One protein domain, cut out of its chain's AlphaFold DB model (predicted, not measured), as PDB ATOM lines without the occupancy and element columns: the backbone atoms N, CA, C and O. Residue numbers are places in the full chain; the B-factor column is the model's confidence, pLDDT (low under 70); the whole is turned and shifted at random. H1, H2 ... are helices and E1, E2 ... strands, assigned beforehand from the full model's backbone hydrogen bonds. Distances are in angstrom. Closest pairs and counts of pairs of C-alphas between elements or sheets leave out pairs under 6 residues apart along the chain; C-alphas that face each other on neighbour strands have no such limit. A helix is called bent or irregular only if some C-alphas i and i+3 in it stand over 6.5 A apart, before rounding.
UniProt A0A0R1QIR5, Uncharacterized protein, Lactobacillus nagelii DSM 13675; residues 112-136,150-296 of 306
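AT A GLANCE: This is residues 112 to 136 and 150 to 296 of the 306 residues of an uncharacterized protein of Lactobacillus nagelii DSM 13675 (UniProt A0A0R1QIR5). The domain is a sandwich, two strongly twisted sheets partly face to face: a larger one of E5, E4, E7, E8, E9 and E10 and a smaller one of E1, E3, E6, E2 and E11. The one helix, H1, packs on the larger sheet's face away from the smaller sheet, and unnamed loops reach out at both ends of the longest axis, at residues 201 to 211 and 255 to 267. The printed part has 172 residues, with 84 in named elements, under half, in the order E1 to E10, H1, E11; the class is mostly strand. Both sheets are mixed, their strands in the orders named. The whole is compact, with a radius of gyration of the C-alphas of 16.3 A and spans of 52 by 36 by 31 A.

IN THESE COORDINATES: E1, residues 114 to 119, begins at C-alpha 114 (184.001, 263.989, 305.768). E2 is residues 126 to 130 and E3 residues 154 to 159. E4, residues 165 to 176, is the longest strand by residues, 31.3 A. E5, residues 182 to 191, is 26.0 A and bends by 56 degrees at residue 188. E6 is residues 196 to 200. E7, residues 212 to 222, is 30.0 A and bends by 52 degrees at residue 215. E8 is residues 228 to 234, E9 250 to 254 and E10 268 to 270. H1, residues 275 to 285, is irregular, C-alphas 282 and 285 being 7.0 A apart. E11, residues 290 to 292, ends at C-alpha 292 (202.564, 256.761, 314.506).

HOW THE PARTS SIT: E1 and E3 are antiparallel, with N 117 and O 156 2.9 A apart. E3 and E6 are antiparallel, N 157 to O 197 2.8 A; E6 and E2 are parallel, N 129 to O 198 2.9 A. E2 and E11 meet only at a point, C-alphas 129 and 292, 6.0 A. E4 and E5 form a hairpin, N 170 to O 186 2.8 A, and E4 and E7 are antiparallel, N 171 to O 218 2.8 A. E7, E8 and E9 form a meander, each strand the antiparallel neighbour of the one before, with N 219 to O 231 2.8 A and N 230 to O 252 2.7 A. E9 and E10 are parallel, N 270 to O 253 2.8 A. The sheets' facing parts are 10.7 A centre to centre, with strands at 34 degrees. H1 is on one face of the larger sheet, in two layers, helix and sheet; its closest C-alphas to E5 are Cys 283 and His 185, 6.5 A. In H1, 4 of 7 O i to N i+4 pairs are within hydrogen-bond range.

THE WHOLE: The two C-alphas farthest apart, those of Glu 208 and Glu 260, are 52.4 A apart. Residues 137 to 149 are not printed, and C-alphas 136 and 150 are 16.6 A apart across this cut. The links E6 to E7, E8 to E9 and E9 to E10 are long. Mean pLDDT of the printed part is 74.4; 63 residues are under 70, among them 121 to 136 and 281 to 296.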
ATOM      1  N   PRO A 112     179.777 267.447 311.678       90.00
ATOM      2  CA  PRO A 112     180.973 266.998 310.980       90.00
ATOM      3  C   PRO A 112     180.678 266.534 309.555       90.00
ATOM      4  O   PRO A 112     179.711 265.806 309.312       90.00
ATOM      5  N   ARG A 113     181.546 266.920 308.620       92.38
ATOM      6  CA  ARG A 113     181.509 266.467 307.229       92.38
ATOM      7  C   ARG A 113     182.867 265.896 306.845       92.38
ATOM      8  O   ARG A 113     183.908 266.482 307.134       92.38
ATOM      9  N   PHE A 114     182.837 264.754 306.178       92.06
ATOM     10  CA  PHE A 114     184.001 263.989 305.768       92.06
ATOM     11  C   PHE A 114     184.082 263.895 304.249       92.06
ATOM     12  O   PHE A 114     183.072 263.725 303.565       92.06
ATOM     13  N   SER A 115     185.308 263.937 303.740       90.94
ATOM     14  CA  SER A 115     185.655 263.465 302.405       90.94
ATOM     15  C   SER A 115     186.550 262.243 302.552       90.94
ATOM     16  O   SER A 115     187.510 262.266 303.323       90.94
ATOM     17  N   VAL A 116     186.217 261.169 301.842       89.81
ATOM     18  CA  VAL A 116     186.994 259.930 301.845       89.81
ATOM     19  C   VAL A 116     187.538 259.705 300.452       89.81
ATOM     20  O   VAL A 116     186.796 259.730 299.475       89.81
ATOM     21  N   MET A 117     188.839 259.475 300.371       85.81
ATOM     22  CA  MET A 117     189.532 259.205 299.121       85.81
ATOM     23  C   MET A 117     190.562 258.108 299.329       85.81
ATOM     24  O   MET A 117     191.142 257.990 300.407       85.81
ATOM     25  N   THR A 118     190.808 257.317 298.290       79.44
ATOM     26  CA  THR A 118     191.926 256.376 298.303       79.44
ATOM     27  C   THR A 118     193.067 256.953 297.487       79.44
ATOM     28  O   THR A 118     192.863 257.406 296.365       79.44
ATOM     29  N   THR A 119     194.267 256.935 298.043       75.31
ATOM     30  CA  THR A 119     195.474 257.480 297.420       75.31
ATOM     31  C   THR A 119     196.593 256.447 297.465       75.31
ATOM     32  O   THR A 119     196.583 255.540 298.292       75.31
ATOM     33  N   THR A 120     197.569 256.554 296.568       72.81
ATOM     34  CA  THR A 120     198.776 255.710 296.588       72.81
ATOM     35  C   THR A 120     199.887 256.287 297.466       72.81
ATOM     36  O   THR A 120     200.939 255.672 297.611       72.81
ATOM     37  N   SER A 121     199.679 257.476 298.033       69.44
ATOM     38  CA  SER A 121     200.608 258.145 298.948       69.44
ATOM     39  C   SER A 121     199.846 259.009 299.956       69.44
ATOM     40  O   SER A 121     198.844 259.612 299.562       69.44
ATOM     41  N   PRO A 122     200.305 259.134 301.215       67.00
ATOM     42  CA  PRO A 122     199.701 260.060 302.173       67.00
ATOM     43  C   PRO A 122     199.667 261.490 301.603       67.00
ATOM     44  O   PRO A 122     200.561 261.892 300.856       67.00
ATOM     45  N   LEU A 123     198.601 262.233 301.903       64.62
ATOM     46  CA  LEU A 123     198.344 263.564 301.342       64.62
ATOM     47  C   LEU A 123     198.717 264.658 302.348       64.62
ATOM     48  O   LEU A 123     198.031 264.809 303.346       64.62
ATOM     49  N   GLY A 124     199.750 265.461 302.073       65.31
ATOM     50  CA  GLY A 124     200.111 266.620 302.909       65.31
ATOM     51  C   GLY A 124     200.340 266.279 304.391       65.31
ATOM     52  O   GLY A 124     200.713 265.150 304.719       65.31
ATOM     53  N   GLU A 125     200.082 267.244 305.288       62.62
ATOM     54  CA  GLU A 125     200.133 267.034 306.743       62.62
ATOM     55  C   GLU A 125     199.003 266.093 307.186       62.62
ATOM     56  O   GLU A 125     197.885 266.495 307.511       62.62
ATOM     57  N   THR A 126     199.304 264.799 307.157       63.41
ATOM     58  CA  THR A 126     198.400 263.720 307.547       63.41
ATOM     59  C   THR A 126     198.968 262.947 308.715       63.41
ATOM     60  O   THR A 126     200.150 262.615 308.746       63.41
ATOM     61  N   ILE A 127     198.099 262.603 309.662       66.31
ATOM     62  CA  ILE A 127     198.432 261.608 310.679       66.31
ATOM     63  C   ILE A 127     198.255 260.234 310.027       66.31
ATOM     64  O   ILE A 127     197.164 259.927 309.543       66.31
ATOM     65  N   VAL A 128     199.322 259.432 309.970       64.75
ATOM     66  CA  VAL A 128     199.318 258.113 309.321       64.75
ATOM     67  C   VAL A 128     199.203 257.009 310.367       64.75
ATOM     68  O   VAL A 128     200.052 256.876 311.244       64.75
ATOM     69  N   PHE A 129     198.179 256.170 310.246       65.19
ATOM     70  CA  PHE A 129     197.967 255.037 311.141       65.19
ATOM     71  C   PHE A 129     198.252 253.716 310.448       65.19
ATOM     72  O   PHE A 129     197.741 253.442 309.360       65.19
ATOM     73  N   VAL A 130     199.054 252.886 311.117       61.91
ATOM     74  CA  VAL A 130     199.499 251.587 310.619       61.91
ATOM     75  C   VAL A 130     199.150 250.518 311.647       61.91
ATOM     76  O   VAL A 130     199.524 250.622 312.816       61.91
ATOM     77  N   LYS A 131     198.435 249.467 311.229       59.06
ATOM     78  CA  LYS A 131     198.190 248.315 312.105       59.06
ATOM     79  C   LYS A 131     199.511 247.574 312.351       59.06
ATOM     80  O   LYS A 131     200.253 247.289 311.416       59.06
ATOM     81  N   ASN A 132     199.777 247.243 313.615       47.53
ATOM     82  CA  ASN A 132     201.053 246.740 314.156       47.53
ATOM     83  C   ASN A 132     201.580 245.419 313.534       47.53
ATOM     84  O   ASN A 132     202.617 244.915 313.949       47.53
ATOM     85  N   SER A 133     200.872 244.827 312.564       43.44
ATOM     86  CA  SER A 133     201.262 243.591 311.872       43.44
ATOM     87  C   SER A 133     202.306 243.800 310.772       43.44
ATOM     88  O   SER A 133     202.908 242.831 310.312       43.44
ATOM     89  N   LEU A 134     202.548 245.041 310.342       49.94
ATOM     90  CA  LEU A 134     203.672 245.355 309.466       49.94
ATOM     91  C   LEU A 134     204.929 245.441 310.335       49.94
ATOM     92  O   LEU A 134     205.098 246.398 311.087       49.94
ATOM     93  N   LYS A 135     205.779 244.405 310.273       40.12
ATOM     94  CA  LYS A 135     207.077 244.372 310.965       40.12
ATOM     95  C   LYS A 135     207.791 245.709 310.740       40.12
ATOM     96  O   LYS A 135     208.083 246.062 309.599       40.12
ATOM     97  N   LYS A 136     208.026 246.450 311.827       42.44
ATOM     98  CA  LYS A 136     208.830 247.673 311.824       42.44
ATOM     99  C   LYS A 136     210.226 247.327 311.306       42.44
ATOM    100  O   LYS A 136     210.981 246.666 312.008       42.44
ATOM    101  N   ARG A 150     205.093 247.905 295.229       51.62
ATOM    102  CA  ARG A 150     203.855 247.888 296.039       51.62
ATOM    103  C   ARG A 150     202.992 249.103 295.717       51.62
ATOM    104  O   ARG A 150     203.433 250.239 295.838       51.62
ATOM    105  N   LYS A 151     201.748 248.857 295.305       56.56
ATOM    106  CA  LYS A 151     200.706 249.891 295.263       56.56
ATOM    107  C   LYS A 151     199.932 249.807 296.571       56.56
ATOM    108  O   LYS A 151     198.857 249.212 296.609       56.56
ATOM    109  N   ASP A 152     200.527 250.340 297.632       62.12
ATOM    110  CA  ASP A 152     199.832 250.500 298.904       62.12
ATOM    111  C   ASP A 152     198.699 251.502 298.684       62.12
ATOM    112  O   ASP A 152     198.909 252.567 298.097       62.12
ATOM    113  N   ALA A 153     197.481 251.126 299.068       69.94
ATOM    114  CA  ALA A 153     196.351 252.031 298.997       69.94
ATOM    115  C   ALA A 153     196.069 252.562 300.395       69.94
ATOM    116  O   ALA A 153     195.770 251.819 301.330       69.94
ATOM    117  N   TYR A 154     196.195 253.869 300.507       78.75
ATOM    118  CA  TYR A 154     195.961 254.626 301.711       78.75
ATOM    119  C   TYR A 154     194.544 255.166 301.661       78.75
ATOM    120  O   TYR A 154     194.147 255.788 300.675       78.75
ATOM    121  N   ILE A 155     193.785 254.957 302.726       84.44
ATOM    122  CA  ILE A 155     192.457 255.544 302.862       84.44
ATOM    123  C   ILE A 155     192.644 256.871 303.584       84.44
ATOM    124  O   ILE A 155     193.047 256.899 304.740       84.44
ATOM    125  N   CYS A 156     192.389 257.974 302.897       87.12
ATOM    126  CA  CYS A 156     192.479 259.310 303.457       87.12
ATOM    127  C   CYS A 156     191.077 259.812 303.801       87.12
ATOM    128  O   CYS A 156     190.184 259.834 302.953       87.12
ATOM    129  N   ILE A 157     190.905 260.235 305.048       89.75
ATOM    130  CA  ILE A 157     189.682 260.824 305.579       89.75
ATOM    131  C   ILE A 157     189.991 262.272 305.926       89.75
ATOM    132  O   ILE A 157     190.782 262.537 306.828       89.75
ATOM    133  N   LYS A 158     189.372 263.211 305.217       90.88
ATOM    134  CA  LYS A 158     189.526 264.648 305.443       90.88
ATOM    135  C   LYS A 158     188.293 265.208 306.136       90.88
ATOM    136  O   LYS A 158     187.176 264.953 305.687       90.88
ATOM    137  N   ASN A 159     188.494 266.008 307.179       91.44
ATOM    138  CA  ASN A 159     187.439 266.851 307.723       91.44
ATOM    139  C   ASN A 159     187.236 268.050 306.789       91.44
ATOM    140  O   ASN A 159     188.116 268.898 306.651       91.44
ATOM    141  N   ILE A 160     186.085 268.094 306.125       92.12
ATOM    142  CA  ILE A 160     185.688 269.186 305.224       92.12
ATOM    143  C   ILE A 160     184.677 270.134 305.878       92.12
ATOM    144  O   ILE A 160     184.155 271.013 305.204       92.12
ATOM    145  N   SER A 161     184.369 269.937 307.161       90.75
ATOM    146  CA  SER A 161     183.564 270.876 307.941       90.75
ATOM    147  C   SER A 161     184.437 271.890 308.669       90.75
ATOM    148  O   SER A 161     185.587 271.607 309.001       90.75
ATOM    149  N   ASP A 162     183.836 273.026 309.011       90.12
ATOM    150  CA  ASP A 162     184.465 274.077 309.821       90.12
ATOM    151  C   ASP A 162     184.532 273.724 311.317       90.12
ATOM    152  O   ASP A 162     185.043 274.491 312.133       90.12
ATOM    153  N   ASN A 163     184.040 272.544 311.702       88.31
ATOM    154  CA  ASN A 163     183.973 272.100 313.089       88.31
ATOM    155  C   ASN A 163     185.089 271.104 313.410       88.31
ATOM    156  O   ASN A 163     185.424 270.232 312.608       88.31
ATOM    157  N   VAL A 164     185.621 271.186 314.630       86.44
ATOM    158  CA  VAL A 164     186.559 270.188 315.156       86.44
ATOM    159  C   VAL A 164     185.809 268.897 315.471       86.44
ATOM    160  O   VAL A 164     184.762 268.904 316.119       86.44
ATOM    161  N   ILE A 165     186.378 267.771 315.051       86.56
ATOM    162  CA  ILE A 165     185.843 266.442 315.335       86.56
ATOM    163  C   ILE A 165     186.573 265.902 316.552       86.56
ATOM    164  O   ILE A 165     187.730 265.494 316.459       86.56
ATOM    165  N   TYR A 166     185.900 265.913 317.702       83.44
ATOM    166  CA  TYR A 166     186.523 265.506 318.960       83.44
ATOM    167  C   TYR A 166     186.901 264.039 318.961       83.44
ATOM    168  O   TYR A 166     188.038 263.737 319.282       83.44
ATOM    169  N   ASN A 167     185.976 263.156 318.579       84.50
ATOM    170  CA  ASN A 167     186.209 261.720 318.493       84.50
ATOM    171  C   ASN A 167     185.444 261.132 317.302       84.50
ATOM    172  O   ASN A 167     184.279 261.484 317.084       84.50
ATOM    173  N   PHE A 168     186.060 260.188 316.595       87.62
ATOM    174  CA  PHE A 168     185.348 259.329 315.655       87.62
ATOM    175  C   PHE A 168     185.922 257.912 315.640       87.62
ATOM    176  O   PHE A 168     187.108 257.692 315.878       87.62
ATOM    177  N   ASP A 169     185.049 256.961 315.338       89.31
ATOM    178  CA  ASP A 169     185.372 255.561 315.132       89.31
ATOM    179  C   ASP A 169     185.287 255.253 313.632       89.31
ATOM    180  O   ASP A 169     184.258 255.503 313.005       89.31
ATOM    181  N   LEU A 170     186.340 254.692 313.048       89.62
ATOM    182  CA  LEU A 170     186.359 254.191 311.678       89.62
ATOM    183  C   LEU A 170     186.140 252.678 311.677       89.62
ATOM    184  O   LEU A 170     186.866 251.955 312.342       89.62
ATOM    185  N   ASN A 171     185.210 252.189 310.866       90.50
ATOM    186  CA  ASN A 171     185.060 250.774 310.540       90.50
ATOM    187  C   ASN A 171     185.257 250.573 309.035       90.50
ATOM    188  O   ASN A 171     184.441 251.025 308.226       90.50
ATOM    189  N   LEU A 172     186.314 249.861 308.659       89.25
ATOM    190  CA  LEU A 172     186.609 249.465 307.287       89.25
ATOM    191  C   LEU A 172     186.146 248.034 307.047       89.25
ATOM    192  O   LEU A 172     186.736 247.084 307.552       89.25
ATOM    193  N   GLY A 173     185.113 247.883 306.231       89.00
ATOM    194  CA  GLY A 173     184.628 246.602 305.749       89.00
ATOM    195  C   GLY A 173     185.264 246.221 304.413       89.00
ATOM    196  O   GLY A 173     185.129 246.945 303.419       89.00
ATOM    197  N   TYR A 174     185.899 245.054 304.353       86.31
ATOM    198  CA  TYR A 174     186.582 244.557 303.158       86.31
ATOM    199  C   TYR A 174     186.384 243.052 302.943       86.31
ATOM    200  O   TYR A 174     185.949 242.311 303.826       86.31
ATOM    201  N   LYS A 175     186.681 242.596 301.722       85.75
ATOM    202  CA  LYS A 175     186.608 241.189 301.321       85.75
ATOM    203  C   LYS A 175     187.881 240.791 300.584       85.75
ATOM    204  O   LYS A 175     188.156 241.372 299.541       85.75
ATOM    205  N   CYS A 176     188.596 239.789 301.089       82.69
ATOM    206  CA  CYS A 176     189.776 239.205 300.443       82.69
ATOM    207  C   CYS A 176     189.433 237.851 299.819       82.69
ATOM    208  O   CYS A 176     188.702 237.090 300.440       82.69
ATOM    209  N   ASN A 177     189.916 237.536 298.612       76.19
ATOM    210  CA  ASN A 177     189.949 236.167 298.058       76.19
ATOM    211  C   ASN A 177     188.670 235.319 298.220       76.19
ATOM    212  O   ASN A 177     188.716 234.142 298.560       76.19
ATOM    213  N   LYS A 178     187.495 235.913 297.974       69.62
ATOM    214  CA  LYS A 178     186.167 235.284 298.169       69.62
ATOM    215  C   LYS A 178     185.813 234.912 299.621       69.62
ATOM    216  O   LYS A 178     184.702 234.431 299.835       69.62
ATOM    217  N   GLU A 179     186.664 235.203 300.600       73.31
ATOM    218  CA  GLU A 179     186.412 234.974 302.023       73.31
ATOM    219  C   GLU A 179     185.223 235.787 302.555       73.31
ATOM    220  O   GLU A 179     184.652 236.652 301.878       73.31
ATOM    221  N   LYS A 180     184.828 235.497 303.798       80.12
ATOM    222  CA  LYS A 180     183.792 236.252 304.509       80.12
ATOM    223  C   LYS A 180     184.186 237.725 304.647       80.12
ATOM    224  O   LYS A 180     185.361 238.081 304.656       80.12
ATOM    225  N   PHE A 181     183.170 238.573 304.753       83.38
ATOM    226  CA  PHE A 181     183.341 240.002 304.969       83.38
ATOM    227  C   PHE A 181     184.020 240.257 306.320       83.38
ATOM    228  O   PHE A 181     183.555 239.740 307.336       83.38
ATOM    229  N   LYS A 182     185.114 241.020 306.316       83.75
ATOM    230  CA  LYS A 182     185.899 241.357 307.509       83.75
ATOM    231  C   LYS A 182     185.782 242.846 307.802       83.75
ATOM    232  O   LYS A 182     185.578 243.640 306.884       83.75
ATOM    233  N   PHE A 183     185.931 243.198 309.075       83.62
ATOM    234  CA  PHE A 183     185.991 244.578 309.534       83.62
ATOM    235  C   PHE A 183     187.305 244.839 310.259       83.62
ATOM    236  O   PHE A 183     187.733 244.038 311.088       83.62
ATOM    237  N   GLU A 184     187.914 245.976 309.958       83.06
ATOM    238  CA  GLU A 184     188.923 246.606 310.803       83.06
ATOM    239  C   GLU A 184     188.319 247.857 311.427       83.06
ATOM    240  O   GLU A 184     187.618 248.609 310.752       83.06
ATOM    241  N   HIS A 185     188.558 248.046 312.719       84.44
ATOM    242  CA  HIS A 185     188.053 249.176 313.481       84.44
ATOM    243  C   HIS A 185     189.213 250.090 313.863       84.44
ATOM    244  O   HIS A 185     190.338 249.643 313.974       84.44
ATOM    245  N   TRP A 186     188.985 251.380 314.039       83.44
ATOM    246  CA  TRP A 186     189.977 252.277 314.613       83.44
ATOM    247  C   TRP A 186     189.265 253.414 315.334       83.44
ATOM    248  O   TRP A 186     188.222 253.876 314.882       83.44
ATOM    249  N   ASN A 187     189.854 253.913 316.416       83.19
ATOM    250  CA  ASN A 187     189.331 255.050 317.170       83.19
ATOM    251  C   ASN A 187     190.317 256.219 317.109       83.19
ATOM    252  O   ASN A 187     191.523 256.026 317.280       83.19
ATOM    253  N   PHE A 188     189.790 257.426 316.907       78.31
ATOM    254  CA  PHE A 188     190.578 258.652 316.852       78.31
ATOM    255  C   PHE A 188     189.961 259.751 317.669       78.31
ATOM    256  O   PHE A 188     188.741 259.837 317.831       78.31
ATOM    257  N   LYS A 189     190.851 260.652 318.076       82.25
ATOM    258  CA  LYS A 189     190.504 261.891 318.742       82.25
ATOM    259  C   LYS A 189     191.143 263.065 318.014       82.25
ATOM    260  O   LYS A 189     192.335 263.019 317.732       82.25
ATOM    261  N   GLY A 190     190.352 264.099 317.752       77.75
ATOM    262  CA  GLY A 190     190.804 265.386 317.237       77.75
ATOM    263  C   GLY A 190     191.169 265.381 315.754       77.75
ATOM    264  O   GLY A 190     192.316 265.136 315.401       77.75
ATOM    265  N   ILE A 191     190.216 265.748 314.891       85.00
ATOM    266  CA  ILE A 191     190.513 266.241 313.536       85.00
ATOM    267  C   ILE A 191     190.049 267.692 313.431       85.00
ATOM    268  O   ILE A 191     188.849 267.969 313.525       85.00
ATOM    269  N   TYR A 192     190.984 268.616 313.208       88.00
ATOM    270  CA  TYR A 192     190.659 270.023 312.973       88.00
ATOM    271  C   TYR A 192     190.098 270.250 311.557       88.00
ATOM    272  O   TYR A 192     190.288 269.406 310.675       88.00
ATOM    273  N   PRO A 193     189.396 271.368 311.314       90.12
ATOM    274  CA  PRO A 193     188.936 271.735 309.977       90.12
ATOM    275  C   PRO A 193     190.058 271.670 308.939       90.12
ATOM    276  O   PRO A 193     191.169 272.143 309.173       90.12
ATOM    277  N   GLY A 194     189.785 271.035 307.799       87.50
ATOM    278  CA  GLY A 194     190.740 270.885 306.702       87.50
ATOM    279  C   GLY A 194     191.829 269.828 306.914       87.50
ATOM    280  O   GLY A 194     192.492 269.469 305.940       87.50
ATOM    281  N   GLN A 195     191.995 269.286 308.124       87.00
ATOM    282  CA  GLN A 195     192.958 268.218 308.374       87.00
ATOM    283  C   GLN A 195     192.482 266.875 307.831       87.00
ATOM    284  O   GLN A 195     191.286 266.612 307.668       87.00
ATOM    285  N   SER A 196     193.450 265.996 307.598       86.44
ATOM    286  CA  SER A 196     193.201 264.647 307.120       86.44
ATOM    287  C   SER A 196     193.954 263.602 307.924       86.44
ATOM    288  O   SER A 196     195.079 263.806 308.377       86.44
ATOM    289  N   VAL A 197     193.315 262.450 308.066       85.62
ATOM    290  CA  VAL A 197     193.879 261.260 308.683       85.62
ATOM    291  C   VAL A 197     193.993 260.193 307.614       85.62
ATOM    292  O   VAL A 197     193.046 259.938 306.869       85.62
ATOM    293  N   THR A 198     195.171 259.591 307.531       84.62
ATOM    294  CA  THR A 198     195.473 258.557 306.552       84.62
ATOM    295  C   THR A 198     195.609 257.208 307.237       84.62
ATOM    296  O   THR A 198     196.306 257.050 308.236       84.62
ATOM    297  N   PHE A 199     194.956 256.216 306.656       80.62
ATOM    298  CA  PHE A 199     194.865 254.866 307.168       80.62
ATOM    299  C   PHE A 199     195.536 253.901 306.215       80.62
ATOM    300  O   PHE A 199     195.209 253.865 305.024       80.62
ATOM    301  N   LEU A 200     196.431 253.089 306.765       77.88
ATOM    302  CA  LEU A 200     196.988 251.940 306.082       77.88
ATOM    303  C   LEU A 200     196.315 250.676 306.637       77.88
ATOM    304  O   LEU A 200     196.569 250.309 307.792       77.88
ATOM    305  N   PRO A 201     195.432 250.022 305.862       74.19
ATOM    306  CA  PRO A 201     194.794 248.792 306.310       74.19
ATOM    307  C   PRO A 201     195.817 247.665 306.447       74.19
ATOM    308  O   PRO A 201     196.922 247.720 305.908       74.19
ATOM    309  N   SER A 202     195.440 246.611 307.170       69.56
ATOM    310  CA  SER A 202     196.361 245.501 307.448       69.56
ATOM    311  C   SER A 202     196.662 244.604 306.240       69.56
ATOM    312  O   SER A 202     197.590 243.793 306.280       69.56
ATOM    313  N   PHE A 203     195.887 244.752 305.166       69.06
ATOM    314  CA  PHE A 203     195.960 243.949 303.955       69.06
ATOM    315  C   PHE A 203     196.442 244.760 302.749       69.06
ATOM    316  O   PHE A 203     196.418 245.989 302.723       69.06
ATOM    317  N   TRP A 204     196.873 244.034 301.722       69.25
ATOM    318  CA  TRP A 204     197.561 244.584 300.566       69.25
ATOM    319  C   TRP A 204     196.609 244.545 299.367       69.25
ATOM    320  O   TRP A 204     195.910 243.558 299.153       69.25
ATOM    321  N   PHE A 205     196.549 245.631 298.594       63.59
ATOM    322  CA  PHE A 205     195.563 245.801 297.512       63.59
ATOM    323  C   PHE A 205     195.961 245.067 296.224       63.59
ATOM    324  O   PHE A 205     195.122 244.845 295.354       63.59
ATOM    325  N   LYS A 206     197.248 244.737 296.073       57.25
ATOM    326  CA  LYS A 206     197.817 244.064 294.900       57.25
ATOM    327  C   LYS A 206     198.906 243.089 295.319       57.25
ATOM    328  O   LYS A 206     200.075 243.299 295.008       57.25
ATOM    329  N   ASP A 207     198.520 242.065 296.060       54.59
ATOM    330  CA  ASP A 207     199.359 240.882 296.189       54.59
ATOM    331  C   ASP A 207     198.899 239.868 295.131       54.59
ATOM    332  O   ASP A 207     197.695 239.701 294.930       54.59
ATOM    333  N   GLU A 208     199.828 239.217 294.428       52.00
ATOM    334  CA  GLU A 208     199.524 238.258 293.344       52.00
ATOM    335  C   GLU A 208     198.627 237.105 293.831       52.00
ATOM    336  O   GLU A 208     197.909 236.494 293.042       52.00
ATOM    337  N   ASN A 209     198.602 236.888 295.151       53.88
ATOM    338  CA  ASN A 209     197.821 235.866 295.831       53.88
ATOM    339  C   ASN A 209     196.683 236.406 296.713       53.88
ATOM    340  O   ASN A 209     196.019 235.592 297.346       53.88
ATOM    341  N   ASN A 210     196.447 237.723 296.819       61.81
ATOM    342  CA  ASN A 210     195.461 238.295 297.752       61.81
ATOM    343  C   ASN A 210     194.714 239.504 297.155       61.81
ATOM    344  O   ASN A 210     195.175 240.643 297.186       61.81
ATOM    345  N   ASP A 211     193.507 239.246 296.649       73.31
ATOM    346  CA  ASP A 211     192.580 240.242 296.120       73.31
ATOM    347  C   ASP A 211     191.646 240.751 297.216       73.31
ATOM    348  O   ASP A 211     190.555 240.207 297.427       73.31
ATOM    349  N   CYS A 212     192.064 241.803 297.911       77.81
ATOM    350  CA  CYS A 212     191.245 242.465 298.918       77.81
ATOM    351  C   CYS A 212     190.558 243.709 298.353       77.81
ATOM    352  O   CYS A 212     191.223 244.652 297.951       77.81
ATOM    353  N   ILE A 213     189.226 243.739 298.371       80.12
ATOM    354  CA  ILE A 213     188.415 244.879 297.927       80.12
ATOM    355  C   ILE A 213     187.760 245.527 299.147       80.12
ATOM    356  O   ILE A 213     187.034 244.855 299.892       80.12
ATOM    357  N   ILE A 214     187.959 246.835 299.329       84.81
ATOM    358  CA  ILE A 214     187.166 247.621 300.280       84.81
ATOM    359  C   ILE A 214     185.733 247.678 299.757       84.81
ATOM    360  O   ILE A 214     185.508 248.045 298.609       84.81
ATOM    361  N   LYS A 215     184.755 247.336 300.596       86.94
ATOM    362  CA  LYS A 215     183.333 247.452 300.238       86.94
ATOM    363  C   LYS A 215     182.609 248.541 300.991       86.94
ATOM    364  O   LYS A 215     181.603 249.034 300.491       86.94
ATOM    365  N   ARG A 216     183.067 248.869 302.196       90.56
ATOM    366  CA  ARG A 216     182.321 249.739 303.094       90.56
ATOM    367  C   ARG A 216     183.261 250.486 304.017       90.56
ATOM    368  O   ARG A 216     184.152 249.880 304.599       90.56
ATOM    369  N   ILE A 217     183.018 251.773 304.183       91.62
ATOM    370  CA  ILE A 217     183.644 252.606 305.200       91.62
ATOM    371  C   ILE A 217     182.516 253.207 306.024       91.62
ATOM    372  O   ILE A 217     181.599 253.804 305.466       91.62
ATOM    373  N   ILE A 218     182.563 253.023 307.340       93.44
ATOM    374  CA  ILE A 218     181.615 253.632 308.273       93.44
ATOM    375  C   ILE A 218     182.416 254.454 309.266       93.44
ATOM    376  O   ILE A 218     183.268 253.918 309.966       93.44
ATOM    377  N   ILE A 219     182.114 255.739 309.353       93.00
ATOM    378  CA  ILE A 219     182.658 256.645 310.352       93.00
ATOM    379  C   ILE A 219     181.545 256.952 311.339       93.00
ATOM    380  O   ILE A 219     180.556 257.571 310.968       93.00
ATOM    381  N   ARG A 220     181.689 256.546 312.592       92.44
ATOM    382  CA  ARG A 220     180.805 256.963 313.682       92.44
ATOM    383  C   ARG A 220     181.434 258.155 314.384       92.44
ATOM    384  O   ARG A 220     182.601 258.096 314.743       92.44
ATOM    385  N   PHE A 221     180.683 259.217 314.615       89.75
ATOM    386  CA  PHE A 221     181.205 260.439 315.220       89.75
ATOM    387  C   PHE A 221     180.207 261.046 316.202       89.75
ATOM    388  O   PHE A 221     179.017 260.727 316.194       89.75
ATOM    389  N   TYR A 222     180.715 261.943 317.040       86.44
ATOM    390  CA  TYR A 222     179.904 262.790 317.905       86.44
ATOM    391  C   TYR A 222     179.963 264.227 317.391       86.44
ATOM    392  O   TYR A 222     181.053 264.751 317.151       86.44
ATOM    393  N   SER A 223     178.804 264.855 317.194       81.12
ATOM    394  CA  SER A 223     178.738 266.274 316.832       81.12
ATOM    395  C   SER A 223     178.920 267.165 318.064       81.12
ATOM    396  O   SER A 223     178.739 266.734 319.204       81.12
ATOM    397  N   VAL A 224     179.233 268.445 317.842       79.44
ATOM    398  CA  VAL A 224     179.305 269.458 318.914       79.44
ATOM    399  C   VAL A 224     177.946 269.647 319.604       79.44
ATOM    400  O   VAL A 224     177.883 270.024 320.770       79.44
ATOM    401  N   ALA A 225     176.850 269.338 318.906       78.25
ATOM    402  CA  ALA A 225     175.495 269.339 319.449       78.25
ATOM    403  C   ALA A 225     175.154 268.056 320.240       78.25
ATOM    404  O   ALA A 225     173.991 267.835 320.568       78.25
ATOM    405  N   ASN A 226     176.151 267.217 320.549       78.50
ATOM    406  CA  ASN A 226     175.993 265.937 321.242       78.50
ATOM    407  C   ASN A 226     175.086 264.939 320.492       78.50
ATOM    408  O   ASN A 226     174.446 264.083 321.100       78.50
ATOM    409  N   GLU A 227     175.029 265.038 319.158       83.88
ATOM    410  CA  GLU A 227     174.369 264.037 318.320       83.88
ATOM    411  C   GLU A 227     175.343 262.898 318.010       83.88
ATOM    412  O   GLU A 227     176.531 263.124 317.760       83.88
ATOM    413  N   ILE A 228     174.828 261.670 317.967       88.06
ATOM    414  CA  ILE A 228     175.567 260.527 317.431       88.06
ATOM    415  C   ILE A 228     175.263 260.448 315.940       88.06
ATOM    416  O   ILE A 228     174.114 260.237 315.544       88.06
ATOM    417  N   GLY A 229     176.304 260.609 315.129       90.69
ATOM    418  CA  GLY A 229     176.230 260.542 313.679       90.69
ATOM    419  C   GLY A 229     177.028 259.375 313.111       90.69
ATOM    420  O   GLY A 229     177.974 258.872 313.723       90.69
ATOM    421  N   TYR A 230     176.647 258.963 311.909       93.06
ATOM    422  CA  TYR A 230     177.374 258.016 311.085       93.06
ATOM    423  C   TYR A 230     177.525 258.586 309.683       93.06
ATOM    424  O   TYR A 230     176.586 259.142 309.124       93.06
ATOM    425  N   PHE A 231     178.693 258.403 309.099       94.31
ATOM    426  CA  PHE A 231     178.950 258.641 307.695       94.31
ATOM    427  C   PHE A 231     179.322 257.312 307.053       94.31
ATOM    428  O   PHE A 231     180.241 256.633 307.507       94.31
ATOM    429  N   GLU A 232     178.581 256.915 306.030       94.25
ATOM    430  CA  GLU A 232     178.771 255.648 305.343       94.25
ATOM    431  C   GLU A 232     179.096 255.876 303.879       94.25
ATOM    432  O   GLU A 232     178.391 256.587 303.164       94.25
ATOM    433  N   VAL A 233     180.124 255.178 303.423       92.69
ATOM    434  CA  VAL A 233     180.526 255.143 302.030       92.69
ATOM    435  C   VAL A 233     180.615 253.690 301.593       92.69
ATOM    436  O   VAL A 233     181.226 252.857 302.267       92.69
ATOM    437  N   MET A 234     179.995 253.381 300.459       90.00
ATOM    438  CA  MET A 234     179.966 252.039 299.890       90.00
ATOM    439  C   MET A 234     180.747 252.020 298.583       90.00
ATOM    440  O   MET A 234     180.662 252.948 297.785       90.00
ATOM    441  N   ASN A 235     181.477 250.937 298.343       86.56
ATOM    442  CA  ASN A 235     182.000 250.619 297.022       86.56
ATOM    443  C   ASN A 235     181.097 249.530 296.416       86.56
ATOM    444  O   ASN A 235     181.120 248.364 296.838       86.56
ATOM    445  N   LYS A 236     180.252 249.929 295.459       71.50
ATOM    446  CA  LYS A 236     179.321 249.027 294.761       71.50
ATOM    447  C   LYS A 236     179.988 248.188 293.676       71.50
ATOM    448  O   LYS A 236     179.397 247.204 293.224       71.50
ATOM    449  N   GLU A 237     181.197 248.530 293.262       69.38
ATOM    450  CA  GLU A 237     181.805 247.924 292.092       69.38
ATOM    451  C   GLU A 237     182.369 246.537 292.386       69.38
ATOM    452  O   GLU A 237     182.795 246.182 293.492       69.38
ATOM    453  N   LYS A 238     182.300 245.685 291.364       58.72
ATOM    454  CA  LYS A 238     182.706 244.275 291.427       58.72
ATOM    455  C   LYS A 238     184.105 244.047 290.849       58.72
ATOM    456  O   LYS A 238     184.586 242.918 290.908       58.72
ATOM    457  N   SER A 239     184.727 245.081 290.281       60.59
ATOM    458  CA  SER A 239     185.951 244.972 289.488       60.59
ATOM    459  C   SER A 239     187.184 245.480 290.248       60.59
ATOM    460  O   SER A 239     187.097 246.364 291.096       60.59
ATOM    461  N   LYS A 240     188.361 244.923 289.931       60.34
ATOM    462  CA  LYS A 240     189.652 245.335 290.517       60.34
ATOM    463  C   LYS A 240     190.166 246.681 289.989       60.34
ATOM    464  O   LYS A 240     191.089 247.247 290.569       60.34
ATOM    465  N   LYS A 241     189.652 247.157 288.847       57.41
ATOM    466  CA  LYS A 241     190.159 248.370 288.180       57.41
ATOM    467  C   LYS A 241     189.656 249.651 288.840       57.41
ATOM    468  O   LYS A 241     190.314 250.677 288.724       57.41
ATOM    469  N   GLU A 242     188.563 249.557 289.584       58.03
ATOM    470  CA  GLU A 242     187.857 250.703 290.156       58.03
ATOM    471  C   GLU A 242     187.792 250.613 291.693       58.03
ATOM    472  O   GLU A 242     186.940 251.183 292.363       58.03
ATOM    473  N   MET A 243     188.759 249.913 292.294       60.06
ATOM    474  CA  MET A 243     188.836 249.648 293.738       60.06
ATOM    475  C   MET A 243     188.890 250.911 294.623       60.06
ATOM    476  O   MET A 243     188.812 250.814 295.846       60.06
ATOM    477  N   TYR A 244     189.028 252.079 293.994       65.06
ATOM    478  CA  TYR A 244     189.165 253.400 294.597       65.06
ATOM    479  C   TYR A 244     187.921 254.280 294.431       65.06
ATOM    480  O   TYR A 244     187.884 255.366 295.009       65.06
ATOM    481  N   ASN A 245     186.917 253.820 293.680       71.12
ATOM    482  CA  ASN A 245     185.690 254.564 293.454       71.12
ATOM    483  C   ASN A 245     184.686 254.230 294.548       71.12
ATOM    484  O   ASN A 245     184.231 253.098 294.729       71.12
ATOM    485  N   PHE A 246     184.375 255.253 295.317       81.00
ATOM    486  CA  PHE A 246     183.373 255.207 296.349       81.00
ATOM    487  C   PHE A 246     182.123 255.930 295.866       81.00
ATOM    488  O   PHE A 246     182.220 256.971 295.218       81.00
ATOM    489  N   ASP A 247     180.958 255.388 296.205       83.62
ATOM    490  CA  ASP A 247     179.696 256.090 295.999       83.62
ATOM    491  C   ASP A 247     179.642 257.382 296.823       83.62
ATOM    492  O   ASP A 247     180.381 257.565 297.795       83.62
ATOM    493  N   GLU A 248     178.680 258.244 296.487       85.69
ATOM    494  CA  GLU A 248     178.326 259.383 297.325       85.69
ATOM    495  C   GLU A 248     178.032 258.927 298.764       85.69
ATOM    496  O   GLU A 248     177.222 258.024 299.017       85.69
ATOM    497  N   GLY A 249     178.735 259.547 299.712       89.81
ATOM    498  CA  GLY A 249     178.631 259.209 301.120       89.81
ATOM    499  C   GLY A 249     177.301 259.653 301.721       89.81
ATOM    500  O   GLY A 249     176.800 260.741 301.442       89.81
ATOM    501  N   LYS A 250     176.737 258.809 302.581       93.38
ATOM    502  CA  LYS A 250     175.455 259.045 303.247       93.38
ATOM    503  C   LYS A 250     175.663 259.334 304.721       93.38
ATOM    504  O   LYS A 250     176.441 258.654 305.385       93.38
ATOM    505  N   TYR A 251     174.927 260.314 305.229       92.56
ATOM    506  CA  TYR A 251     174.936 260.672 306.640       92.56
ATOM    507  C   TYR A 251     173.690 260.144 307.333       92.56
ATOM    508  O   TYR A 251     172.576 260.282 306.822       92.56
ATOM    509  N   TYR A 252     173.899 259.575 308.515       91.25
ATOM    510  CA  TYR A 252     172.851 259.069 309.383       91.25
ATOM    511  C   TYR A 252     172.980 259.663 310.781       91.25
ATOM    512  O   TYR A 252     174.085 259.730 311.309       91.25
ATOM    513  N   PHE A 253     171.869 260.034 311.409       88.94
ATOM    514  CA  PHE A 253     171.850 260.558 312.779       88.94
ATOM    515  C   PHE A 253     170.865 259.775 313.637       88.94
ATOM    516  O   PHE A 253     169.793 259.399 313.172       88.94
ATOM    517  N   VAL A 254     171.241 259.492 314.884       87.62
ATOM    518  CA  VAL A 254     170.376 258.732 315.793       87.62
ATOM    519  C   VAL A 254     169.265 259.633 316.341       87.62
ATOM    520  O   VAL A 254     169.553 260.698 316.887       87.62
ATOM    521  N   GLU A 255     168.008 259.197 316.215       77.81
ATOM    522  CA  GLU A 255     166.806 259.866 316.744       77.81
ATOM    523  C   GLU A 255     166.780 259.881 318.283       77.81
ATOM    524  O   GLU A 255     166.029 259.137 318.912       77.81
ATOM    525  N   ASP A 256     167.593 260.734 318.904       65.38
ATOM    526  CA  ASP A 256     167.688 260.777 320.366       65.38
ATOM    527  C   ASP A 256     167.218 262.082 320.998       65.38
ATOM    528  O   ASP A 256     166.799 262.054 322.156       65.38
ATOM    529  N   THR A 257     167.239 263.213 320.285       51.56
ATOM    530  CA  THR A 257     167.061 264.507 320.970       51.56
ATOM    531  C   THR A 257     166.313 265.605 320.216       51.56
ATOM    532  O   THR A 257     165.708 266.434 320.894       51.56
ATOM    533  N   VAL A 258     166.264 265.650 318.875       54.47
ATOM    534  CA  VAL A 258     165.653 266.804 318.172       54.47
ATOM    535  C   VAL A 258     164.839 266.381 316.942       54.47
ATOM    536  O   VAL A 258     165.392 266.080 315.891       54.47
ATOM    537  N   LYS A 259     163.502 266.395 317.061       57.97
ATOM    538  CA  LYS A 259     162.554 266.040 315.979       57.97
ATOM    539  C   LYS A 259     162.491 267.057 314.832       57.97
ATOM    540  O   LYS A 259     161.949 266.754 313.781       57.97
ATOM    541  N   GLU A 260     162.991 268.271 315.038       59.47
ATOM    542  CA  GLU A 260     162.825 269.388 314.093       59.47
ATOM    543  C   GLU A 260     163.938 269.468 313.035       59.47
ATOM    544  O   GLU A 260     163.861 270.285 312.124       59.47
ATOM    545  N   VAL A 261     164.965 268.615 313.119       58.81
ATOM    546  CA  VAL A 261     166.110 268.644 312.189       58.81
ATOM    547  C   VAL A 261     165.850 267.835 310.906       58.81
ATOM    548  O   VAL A 261     166.545 268.013 309.904       58.81
ATOM    549  N   GLU A 262     164.830 266.972 310.903       59.53
ATOM    550  CA  GLU A 262     164.550 266.055 309.787       59.53
ATOM    551  C   GLU A 262     164.083 266.784 308.523       59.53
ATOM    552  O   GLU A 262     164.459 266.406 307.420       59.53
ATOM    553  N   GLU A 263     163.304 267.859 308.668       61.44
ATOM    554  CA  GLU A 263     162.709 268.568 307.525       61.44
ATOM    555  C   GLU A 263     163.704 269.486 306.793       61.44
ATOM    556  O   GLU A 263     163.466 269.868 305.648       61.44
ATOM    557  N   LEU A 264     164.820 269.844 307.437       67.88
ATOM    558  CA  LEU A 264     165.761 270.857 306.942       67.88
ATOM    559  C   LEU A 264     167.066 270.275 306.385       67.88
ATOM    560  O   LEU A 264     167.838 271.004 305.762       67.88
ATOM    561  N   SER A 265     167.344 268.985 306.600       73.06
ATOM    562  CA  SER A 265     168.606 268.356 306.189       73.06
ATOM    563  C   SER A 265     168.390 267.222 305.185       73.06
ATOM    564  O   SER A 265     167.379 266.530 305.215       73.06
ATOM    565  N   LYS A 266     169.373 266.991 304.303       79.06
ATOM    566  CA  LYS A 266     169.427 265.790 303.443       79.06
ATOM    567  C   LYS A 266     169.878 264.536 304.212       79.06
ATOM    568  O   LYS A 266     170.043 263.471 303.616       79.06
ATOM    569  N   ASP A 267     170.141 264.673 305.509       83.50
ATOM    570  CA  ASP A 267     170.681 263.611 306.343       83.50
ATOM    571  C   ASP A 267     169.556 262.663 306.781       83.50
ATOM    572  O   ASP A 267     168.422 263.077 307.009       83.50
ATOM    573  N   THR A 268     169.852 261.368 306.896       87.50
ATOM    574  CA  THR A 268     168.837 260.364 307.241       87.50
ATOM    575  C   THR A 268     168.786 260.138 308.747       87.50
ATOM    576  O   THR A 268     169.787 259.784 309.364       87.50
ATOM    577  N   MET A 269     167.613 260.257 309.355       87.12
ATOM    578  CA  MET A 269     167.441 259.887 310.759       87.12
ATOM    579  C   MET A 269     167.254 258.374 310.901       87.12
ATOM    580  O   MET A 269     166.605 257.725 310.078       87.12
ATOM    581  N   ILE A 270     167.885 257.785 311.916       88.94
ATOM    582  CA  ILE A 270     167.827 256.352 312.204       88.94
ATOM    583  C   ILE A 270     167.531 256.105 313.680       88.94
ATOM    584  O   ILE A 270     167.989 256.817 314.569       88.94
ATOM    585  N   LYS A 271     166.813 255.021 313.964       87.62
ATOM    586  CA  LYS A 271     166.555 254.577 315.337       87.62
ATOM    587  C   LYS A 271     167.790 253.929 315.969       87.62
ATOM    588  O   LYS A 271     168.641 253.371 315.271       87.62
ATOM    589  N   LYS A 272     167.858 253.921 317.305       84.62
ATOM    590  CA  LYS A 272     168.943 253.275 318.078       84.62
ATOM    591  C   LYS A 272     169.184 251.813 317.716       84.62
ATOM    592  O   LYS A 272     170.321 251.354 317.736       84.62
ATOM    593  N   ASP A 273     168.123 251.077 317.412       84.50
ATOM    594  CA  ASP A 273     168.149 249.647 317.109       84.50
ATOM    595  C   ASP A 273     168.539 249.334 315.654       84.50
ATOM    596  O   ASP A 273     168.626 248.159 315.280       84.50
ATOM    597  N   ASN A 274     168.820 250.362 314.844       89.31
ATOM    598  CA  ASN A 274     169.255 250.203 313.466       89.31
ATOM    599  C   ASN A 274     170.531 249.345 313.377       89.31
ATOM    600  O   ASN A 274     171.450 249.441 314.196       89.31
ATOM    601  N   LYS A 275     170.608 248.513 312.333       86.94
ATOM    602  CA  LYS A 275     171.748 247.629 312.059       86.94
ATOM    603  C   LYS A 275     173.086 248.376 312.027       86.94
ATOM    604  O   LYS A 275     174.087 247.811 312.455       86.94
ATOM    605  N   LEU A 276     173.111 249.621 311.541       85.12
ATOM    606  CA  LEU A 276     174.317 250.453 311.497       85.12
ATOM    607  C   LEU A 276     174.866 250.748 312.903       85.12
ATOM    608  O   LEU A 276     176.071 250.633 313.129       85.12
ATOM    609  N   CYS A 277     173.974 251.045 313.852       83.44
ATOM    610  CA  CYS A 277     174.323 251.277 315.252       83.44
ATOM    611  C   CYS A 277     174.929 250.018 315.886       83.44
ATOM    612  O   CYS A 277     175.977 250.096 316.525       83.44
ATOM    613  N   LYS A 278     174.310 248.852 315.645       81.94
ATOM    614  CA  LYS A 278     174.777 247.556 316.170       81.94
ATOM    615  C   LYS A 278     176.174 247.192 315.666       81.94
ATOM    616  O   LYS A 278     177.039 246.810 316.450       81.94
ATOM    617  N   LEU A 279     176.410 247.409 314.373       77.50
ATOM    618  CA  LEU A 279     177.685 247.130 313.710       77.50
ATOM    619  C   LEU A 279     178.862 247.857 314.366       77.50
ATOM    620  O   LEU A 279     179.922 247.273 314.544       77.50
ATOM    621  N   CYS A 280     178.670 249.114 314.769       71.38
ATOM    622  CA  CYS A 280     179.730 249.885 315.415       71.38
ATOM    623  C   CYS A 280     179.881 249.563 316.911       71.38
ATOM    624  O   CYS A 280     180.959 249.763 317.464       71.38
ATOM    625  N   SER A 281     178.826 249.085 317.586       68.19
ATOM    626  CA  SER A 281     178.914 248.675 318.995       68.19
ATOM    627  C   SER A 281     179.610 247.328 319.192       68.19
ATOM    628  O   SER A 281     180.315 247.161 320.182       68.19
ATOM    629  N   GLU A 282     179.451 246.394 318.253       57.31
ATOM    630  CA  GLU A 282     180.052 245.052 318.321       57.31
ATOM    631  C   GLU A 282     181.575 245.073 318.084       57.31
ATOM    632  O   GLU A 282     182.297 244.236 318.622       57.31
ATOM    633  N   CYS A 283     182.093 246.066 317.351       51.53
ATOM    634  CA  CYS A 283     183.523 246.200 317.043       51.53
ATOM    635  C   CYS A 283     184.405 246.668 318.218       51.53
ATOM    636  O   CYS A 283     185.625 246.650 318.090       51.53
ATOM    637  N   LYS A 284     183.838 247.056 319.369       50.75
ATOM    638  CA  LYS A 284     184.601 247.640 320.493       50.75
ATOM    639  C   LYS A 284     185.529 246.672 321.246       50.75
ATOM    640  O   LYS A 284     186.323 247.134 322.057       50.75
ATOM    641  N   ASN A 285     185.450 245.361 321.008       39.69
ATOM    642  CA  ASN A 285     186.081 244.368 321.889       39.69
ATOM    643  C   ASN A 285     187.495 243.889 321.493       39.69
ATOM    644  O   ASN A 285     188.032 243.065 322.224       39.69
ATOM    645  N   ASN A 286     188.122 244.366 320.404       40.22
ATOM    646  CA  ASN A 286     189.285 243.655 319.826       40.22
ATOM    647  C   ASN A 286     190.570 244.449 319.509       40.22
ATOM    648  O   ASN A 286     191.426 243.925 318.794       40.22
ATOM    649  N   ASP A 287     190.784 245.652 320.045       43.06
ATOM    650  CA  ASP A 287     191.734 246.565 319.398       43.06
ATOM    651  C   ASP A 287     192.901 247.083 320.266       43.06
ATOM    652  O   ASP A 287     192.724 247.868 321.195       43.06
ATOM    653  N   ILE A 288     194.128 246.691 319.880       36.38
ATOM    654  CA  ILE A 288     195.417 247.298 320.263       36.38
ATOM    655  C   ILE A 288     196.027 247.919 318.991       36.38
ATOM    656  O   ILE A 288     196.374 247.192 318.056       36.38
ATOM    657  N   TYR A 289     196.191 249.246 318.945       46.16
ATOM    658  CA  TYR A 289     196.802 249.972 317.817       46.16
ATOM    659  C   TYR A 289     198.061 250.734 318.231       46.16
ATOM    660  O   TYR A 289     198.127 251.295 319.322       46.16
ATOM    661  N   ALA A 290     199.041 250.809 317.325       40.25
ATOM    662  CA  ALA A 290     200.175 251.717 317.445       40.25
ATOM    663  C   ALA A 290     199.851 253.028 316.711       40.25
ATOM    664  O   ALA A 290     199.567 253.027 315.514       40.25
ATOM    665  N   THR A 291     199.884 254.151 317.430       38.06
ATOM    666  CA  THR A 291     199.796 255.487 316.825       38.06
ATOM    667  C   THR A 291     201.185 255.897 316.353       38.06
ATOM    668  O   THR A 291     202.102 255.981 317.166       38.06
ATOM    669  N   LEU A 292     201.349 256.160 315.057       37.50
ATOM    670  CA  LEU A 292     202.564 256.761 314.506       37.50
ATOM    671  C   LEU A 292     202.244 258.204 314.117       37.50
ATOM    672  O   LEU A 292     201.811 258.495 313.006       37.50
ATOM    673  N   SER A 293     202.424 259.126 315.060       33.50
ATOM    674  CA  SER A 293     202.383 260.551 314.736       33.50
ATOM    675  C   SER A 293     203.652 260.894 313.959       33.50
ATOM    676  O   SER A 293     204.728 261.036 314.529       33.50
ATOM    677  N   THR A 294     203.541 260.954 312.635       39.91
ATOM    678  CA  THR A 294     204.590 261.499 311.768       39.91
ATOM    679  C   THR A 294     203.932 262.528 310.872       39.91
ATOM    680  O   THR A 294     203.161 262.173 309.987       39.91
ATOM    681  N   THR A 295     204.197 263.807 311.132       35.34
ATOM    682  CA  THR A 295     203.760 264.904 310.269       35.34
ATOM    683  C   THR A 295     204.597 264.855 308.993       35.34
ATOM    684  O   THR A 295     205.758 265.262 308.988       35.34
ATOM    685  N   PHE A 296     204.043 264.309 307.909       38.41
ATOM    686  CA  PHE A 296     204.697 264.345 306.602       38.41
ATOM    687  C   PHE A 296     204.560 265.752 306.014       38.41
ATOM    688  O   PHE A 296     203.575 266.079 305.358       38.41
TER     689      PHE A 296